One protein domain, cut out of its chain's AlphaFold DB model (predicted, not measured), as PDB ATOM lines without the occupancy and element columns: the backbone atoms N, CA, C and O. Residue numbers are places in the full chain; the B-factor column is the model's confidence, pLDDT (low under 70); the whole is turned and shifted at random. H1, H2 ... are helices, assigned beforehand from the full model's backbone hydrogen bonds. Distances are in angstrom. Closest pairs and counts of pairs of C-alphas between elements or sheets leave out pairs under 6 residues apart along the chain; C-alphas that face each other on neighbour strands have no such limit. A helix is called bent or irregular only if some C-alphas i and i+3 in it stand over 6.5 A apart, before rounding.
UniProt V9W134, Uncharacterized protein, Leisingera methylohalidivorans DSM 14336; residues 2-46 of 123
ATOM      1  N   ARG A   2     -45.863   4.473 122.097       43.84
ATOM      2  CA  ARG A   2     -44.792   4.195 121.130       43.84
ATOM      3  C   ARG A   2     -45.443   3.829 119.795       43.84
ATOM      4  O   ARG A   2     -46.450   3.135 119.776       43.84
ATOM      5  N   SER A   3     -44.896   4.305 118.679       50.50
ATOM      6  CA  SER A   3     -45.468   4.122 117.333       50.50
ATOM      7  C   SER A   3     -45.689   2.651 116.947       50.50
ATOM      8  O   SER A   3     -46.554   2.362 116.129       50.50
ATOM      9  N   THR A   4     -44.946   1.736 117.569       53.88
ATOM     10  CA  THR A   4     -45.027   0.278 117.394       53.88
ATOM     11  C   THR A   4     -46.255  -0.367 118.044       53.88
ATOM     12  O   THR A   4     -46.622  -1.470 117.667       53.88
ATOM     13  N   GLU A   5     -46.935   0.307 118.977       56.78
ATOM     14  CA  GLU A   5     -48.166  -0.197 119.618       56.78
ATOM     15  C   GLU A   5     -49.407  -0.029 118.720       56.78
ATOM     16  O   GLU A   5     -50.514  -0.397 119.105       56.78
ATOM     17  N   ARG A   6     -49.263   0.555 117.521       66.38
ATOM     18  CA  ARG A   6     -50.408   0.936 116.685       66.38
ATOM     19  C   ARG A   6     -51.155  -0.227 116.051       66.38
ATOM     20  O   ARG A   6     -52.330  -0.045 115.798       66.38
ATOM     21  N   LEU A   7     -50.561  -1.400 115.848       76.88
ATOM     22  CA  LEU A   7     -51.231  -2.543 115.199       76.88
ATOM     23  C   LEU A   7     -51.602  -3.685 116.154       76.88
ATOM     24  O   LEU A   7     -52.118  -4.702 115.711       76.88
ATOM     25  N   ALA A   8     -51.351  -3.524 117.454       82.88
ATOM     26  CA  ALA A   8     -51.557  -4.592 118.433       82.88
ATOM     27  C   ALA A   8     -53.012  -4.724 118.923       82.88
ATOM     28  O   ALA A   8     -53.306  -5.649 119.668       82.88
ATOM     29  N   THR A   9     -53.918  -3.833 118.499       91.75
ATOM     30  CA  THR A   9     -55.339  -3.894 118.872       91.75
ATOM     31  C   THR A   9     -56.211  -4.238 117.674       91.75
ATOM     32  O   THR A   9     -55.933  -3.803 116.556       91.75
ATOM     33  N   GLN A  10     -57.321  -4.930 117.913       93.31
ATOM     34  CA  GLN A  10     -58.308  -5.296 116.901       93.31
ATOM     35  C   GLN A  10     -58.768  -4.097 116.069       93.31
ATOM     36  O   GLN A  10     -58.742  -4.135 114.837       93.31
ATOM     37  N   LYS A  11     -59.154  -3.001 116.734       92.69
ATOM     38  CA  LYS A  11     -59.642  -1.793 116.060       92.69
ATOM     39  C   LYS A  11     -58.589  -1.183 115.141       92.69
ATOM     40  O   LYS A  11     -58.899  -0.818 114.011       92.69
ATOM     41  N   SER A  12     -57.366  -1.015 115.628       90.62
ATOM     42  CA  SER A  12     -56.330  -0.338 114.854       90.62
ATOM     43  C   SER A  12     -55.792  -1.210 113.719       90.62
ATOM     44  O   SER A  12     -55.624  -0.704 112.612       90.62
ATOM     45  N   PHE A  13     -55.649  -2.515 113.956       92.31
ATOM     46  CA  PHE A  13     -55.310  -3.504 112.936       92.31
ATOM     47  C   PHE A  13     -56.319  -3.499 111.782       92.31
ATOM     48  O   PHE A  13     -55.935  -3.338 110.624       92.31
ATOM     49  N   TYR A  14     -57.618  -3.576 112.098       92.81
ATOM     50  CA  TYR A  14     -58.679  -3.529 111.091       92.81
ATOM     51  C   TYR A  14     -58.626  -2.244 110.259       92.81
ATOM     52  O   TYR A  14     -58.689  -2.297 109.031       92.81
ATOM     53  N   VAL A  15     -58.491  -1.085 110.908       92.62
ATOM     54  CA  VAL A  15     -58.484   0.211 110.214       92.62
ATOM     55  C   VAL A  15     -57.280   0.355 109.286       92.62
ATOM     56  O   VAL A  15     -57.442   0.853 108.174       92.62
ATOM     57  N   GLU A  16     -56.083  -0.035 109.719       89.44
ATOM     58  CA  GLU A  16     -54.872   0.123 108.909       89.44
ATOM     59  C   GLU A  16     -54.873  -0.809 107.695       89.44
ATOM     60  O   GLU A  16     -54.621  -0.342 106.584       89.44
ATOM     61  N   ILE A  17     -55.262  -2.077 107.866       91.12
ATOM     62  CA  ILE A  17     -55.383  -3.018 106.742       91.12
ATOM     63  C   ILE A  17     -56.489  -2.581 105.782       91.12
ATOM     64  O   ILE A  17     -56.278  -2.577 104.575       91.12
ATOM     65  N   SER A  18     -57.633  -2.123 106.295       92.12
ATOM     66  CA  SER A  18     -58.747  -1.662 105.448       92.12
ATOM     67  C   SER A  18     -58.428  -0.389 104.656       92.12
ATOM     68  O   SER A  18     -59.144  -0.047 103.718       92.12
ATOM     69  N   ARG A  19     -57.385   0.360 105.038       90.00
ATOM     70  CA  ARG A  19     -56.912   1.539 104.296       90.00
ATOM     71  C   ARG A  19     -55.941   1.187 103.174       90.00
ATOM     72  O   ARG A  19     -55.747   2.022 102.288       90.00
ATOM     73  N   ALA A  20     -55.319   0.011 103.212       90.19
ATOM     74  CA  ALA A  20     -54.474  -0.453 102.124       90.19
ATOM     75  C   ALA A  20     -55.352  -0.723 100.894       90.19
ATOM     76  O   ALA A  20     -56.376  -1.394 100.989       90.19
ATOM     77  N   ARG A  21     -54.990  -0.139  99.747       91.25
ATOM     78  CA  ARG A  21     -55.800  -0.235  98.521       91.25
ATOM     79  C   ARG A  21     -55.547  -1.523  97.750       91.25
ATOM     80  O   ARG A  21     -56.500  -2.132  97.283       91.25
ATOM     81  N   ASP A  22     -54.277  -1.898  97.637       92.81
ATOM     82  CA  ASP A  22     -53.841  -2.973  96.748       92.81
ATOM     83  C   ASP A  22     -53.258  -4.149  97.543       92.81
ATOM     84  O   ASP A  22     -53.766  -5.263  97.464       92.81
ATOM     85  N   GLU A  23     -52.233  -3.900  98.365       92.50
ATOM     86  CA  GLU A  23     -51.564  -4.928  99.169       92.50
ATOM     87  C   GLU A  23     -51.162  -4.381 100.548       92.50
ATOM     88  O   GLU A  23     -50.824  -3.202 100.693       92.50
ATOM     89  N   ALA A  24     -51.192  -5.247 101.564       89.94
ATOM     90  CA  ALA A  24     -50.708  -4.963 102.909       89.94
ATOM     91  C   ALA A  24     -49.690  -6.031 103.330       89.94
ATOM     92  O   ALA A  24     -50.007  -7.218 103.371       89.94
ATOM     93  N   MET A  25     -48.477  -5.602 103.684       90.25
ATOM     94  CA  MET A  25     -47.432  -6.473 104.221       90.25
ATOM     95  C   MET A  25     -47.238  -6.201 105.712       90.25
ATOM     96  O   MET A  25     -46.997  -5.063 106.116       90.25
ATOM     97  N   LEU A  26     -47.309  -7.254 106.527       88.56
ATOM     98  CA  LEU A  26     -47.116  -7.182 107.973       88.56
ATOM     99  C   LEU A  26     -45.731  -7.720 108.339       88.56
ATOM    100  O   LEU A  26     -45.428  -8.882 108.081       88.56
ATOM    101  N   LEU A  27     -44.901  -6.881 108.960       89.94
ATOM    102  CA  LEU A  27     -43.608  -7.292 109.503       89.94
ATOM    103  C   LEU A  27     -43.720  -7.414 111.021       89.94
ATOM    104  O   LEU A  27     -43.979  -6.432 111.712       89.94
ATOM    105  N   THR A  28     -43.514  -8.625 111.531       87.75
ATOM    106  CA  THR A  28     -43.510  -8.932 112.964       87.75
ATOM    107  C   THR A  28     -42.426  -9.960 113.262       87.75
ATOM    108  O   THR A  28     -42.122 -10.805 112.423       87.75
ATOM    109  N   GLU A  29     -41.838  -9.878 114.454       92.31
ATOM    110  CA  GLU A  29     -40.876 -10.874 114.940       92.31
ATOM    111  C   GLU A  29     -41.569 -12.197 115.292       92.31
ATOM    112  O   GLU A  29     -40.991 -13.265 115.114       92.31
ATOM    113  N   ASP A  30     -42.815 -12.122 115.770       92.69
ATOM    114  CA  ASP A  30     -43.603 -13.267 116.225       92.69
ATOM    115  C   ASP A  30     -45.072 -13.104 115.779       92.69
ATOM    116  O   ASP A  30     -45.781 -12.221 116.286       92.69
ATOM    117  N   PRO A  31     -45.544 -13.900 114.802       92.19
ATOM    118  CA  PRO A  31     -46.916 -13.817 114.311       92.19
ATOM    119  C   PRO A  31     -47.942 -14.363 115.313       92.19
ATOM    120  O   PRO A  31     -49.042 -13.816 115.400       92.19
ATOM    121  N   ASP A  32     -47.589 -15.378 116.108       94.50
ATOM    122  CA  ASP A  32     -48.502 -16.018 117.064       94.50
ATOM    123  C   ASP A  32     -48.757 -15.130 118.281       94.50
ATOM    124  O   ASP A  32     -49.847 -15.101 118.856       94.50
ATOM    125  N   ARG A  33     -47.739 -14.384 118.704       92.44
ATOM    126  CA  ARG A  33     -47.905 -13.391 119.763       92.44
ATOM    127  C   ARG A  33     -48.765 -12.222 119.300       92.44
ATOM    128  O   ARG A  33     -49.578 -11.729 120.081       92.44
ATOM    129  N   LEU A  34     -48.582 -11.776 118.059       90.81
ATOM    130  CA  LEU A  34     -49.342 -10.660 117.507       90.81
ATOM    131  C   LEU A  34     -50.818 -11.025 117.309       90.81
ATOM    132  O   LEU A  34     -51.675 -10.233 117.691       90.81
ATOM    133  N   SER A  35     -51.122 -12.218 116.791       91.75
ATOM    134  CA  SER A  35     -52.507 -12.686 116.649       91.75
ATOM    135  C   SER A  35     -53.228 -12.707 117.997       91.75
ATOM    136  O   SER A  35     -54.281 -12.089 118.141       91.75
ATOM    137  N   LYS A  36     -52.599 -13.285 119.029       93.94
ATOM    138  CA  LYS A  36     -53.131 -13.287 120.400       93.94
ATOM    139  C   LYS A  36     -53.314 -11.884 120.968       93.94
ATOM    140  O   LYS A  36     -54.286 -11.642 121.675       93.94
ATOM    141  N   ALA A  37     -52.381 -10.965 120.720       91.69
ATOM    142  CA  ALA A  37     -52.513  -9.587 121.192       91.69
ATOM    143  C   ALA A  37     -53.739  -8.911 120.561       91.69
ATOM    144  O   ALA A  37     -54.581  -8.377 121.278       91.69
ATOM    145  N   ILE A  38     -53.892  -9.036 119.242       92.62
ATOM    146  CA  ILE A  38     -55.011  -8.458 118.491       92.62
ATOM    147  C   ILE A  38     -56.354  -9.046 118.944       92.62
ATOM    148  O   ILE A  38     -57.324  -8.303 119.067       92.62
ATOM    149  N   GLU A  39     -56.423 -10.354 119.207       92.44
ATOM    150  CA  GLU A  39     -57.642 -11.020 119.689       92.44
ATOM    151  C   GLU A  39     -58.057 -10.557 121.091       92.44
ATOM    152  O   GLU A  39     -59.244 -10.375 121.359       92.44
ATOM    153  N   ASN A  40     -57.088 -10.348 121.984       93.25
ATOM    154  CA  ASN A  40     -57.358  -9.964 123.369       93.25
ATOM    155  C   ASN A  40     -57.605  -8.455 123.533       93.25
ATOM    156  O   ASN A  40     -58.336  -8.036 124.432       93.25
ATOM    157  N   GLU A  41     -56.997  -7.623 122.688       92.19
ATOM    158  CA  GLU A  41     -57.055  -6.169 122.801       92.19
ATOM    159  C   GLU A  41     -58.036  -5.566 121.792       92.19
ATOM    160  O   GLU A  41     -57.703  -5.299 120.640       92.19
ATOM    161  N   THR A  42     -59.252  -5.240 122.235       89.50
ATOM    162  CA  THR A  42     -60.285  -4.647 121.358       89.50
ATOM    163  C   THR A  42     -59.913  -3.254 120.832       89.50
ATOM    164  O   THR A  42     -60.385  -2.822 119.778       89.50
ATOM    165  N   GLY A  43     -59.075  -2.512 121.562       86.12
ATOM    166  CA  GLY A  43     -58.762  -1.111 121.264       86.12
ATOM    167  C   GLY A  43     -59.904  -0.137 121.593       86.12
ATOM    168  O   GLY A  43     -59.862   1.030 121.185       86.12
ATOM    169  N   ILE A  44     -60.927  -0.594 122.325       88.12
ATOM    170  CA  ILE A  44     -61.997   0.250 122.864       88.12
ATOM    171  C   ILE A  44     -61.480   0.929 124.134       88.12
ATOM    172  O   ILE A  44     -60.918   0.287 125.018       88.12
ATOM    173  N   ARG A  45     -61.660   2.248 124.222       86.56
ATOM    174  CA  ARG A  45     -61.340   3.023 125.423       86.56
ATOM    175  C   ARG A  45     -62.628   3.390 126.128       86.56
ATOM    176  O   ARG A  45     -63.567   3.804 125.454       86.56
ATOM    177  N   GLN A  46     -62.628   3.298 127.454       87.00
ATOM    178  CA  GLN A  46     -63.725   3.822 128.259       87.00
ATOM    179  C   GLN A  46     -63.898   5.312 127.983       87.00
ATOM    180  O   GLN A  46     -62.944   6.095 128.049       87.00
TER     181      GLN A  46
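Overview. This is residues 2 to 46 of the 123 residues of an uncharacterized protein of Leisingera methylohalidivorans DSM 14336 (UniProt V9W134). Two helices, H2 and H3, meet near their ends at a corner, where H2 begins and H3 ends, and a long unnamed link, residues 20 to 30, loops from the far end of H2 to the far end of H3, making the third side of an open triangle. The short, irregular helix H1 leads into the same corner from the first printed residues, and residues 41 to 46 run on from H3 as a tail. The printed part has 45 residues, with three named helices in the order H1, H2, H3 and no named strand; the class is all helix. It is only just compact, close to loose, with a radius of gyration of the C-alphas of 10.8 A, and the C-alphas span 33 by 24 by 20 A.

Along the chain. H1 is residues 3 to 7, with C-alpha 3 at (-45.468, 4.122, 117.333). H1 is irregular: C-alphas 4 and 7 are 7.2 A apart. H2 is residues 10 to 19, 14.4 A from first to last C-alpha, with C-alpha 10 at (-58.308, -5.296, 116.901). H3 is residues 31 to 40, also 14.4 A from first to last C-alpha, and ends with C-alpha 40 at (-57.358, -9.964, 123.369).

Arrangement. H1 and H2 touch only at the corner by their link; their closest C-alphas are those of Leu 7 and Phe 13, 4.8 A apart. H1 and H3 are close but not clearly touching, with the C-alphas of Leu 7 and Ile 38 the closest at 7.8 A. H2 and H3 only just touch, with 3 pairs of C-alphas within 8 A; the closest are those of Gln 10 and Ile 38, 4.8 A apart. The lines of H2 and H3 stand at a steep tilt of 66 degrees, opposite ways, and their centres are 14.0 A apart. In H2 and H3 every O i to N i+4 pair is within hydrogen-bond range. In H1 0 of 1 such pairs is within range, and 0 of 2 O i to N i+3 pairs.

Size, cuts and confidence. The two C-alphas farthest apart are those of Asp 22 and Gln 46, at 33.7 A, while the first and last printed C-alphas, of Arg 2 and Gln 46, are 20.2 A apart. The printed part has no cut. The link from H1 to H2, 2 residues, is tight, and the link from H2 to H3, 11 residues, is long. Residues 18 to 23, of which 18 and 19 belong to H2, stand free, as do residues 27 to 32, of which 31 and 32 belong to H3. The mean pLDDT of the printed part is 86.5; residues 2 to 6, of which 3 to 6 belong to H1, are under 70.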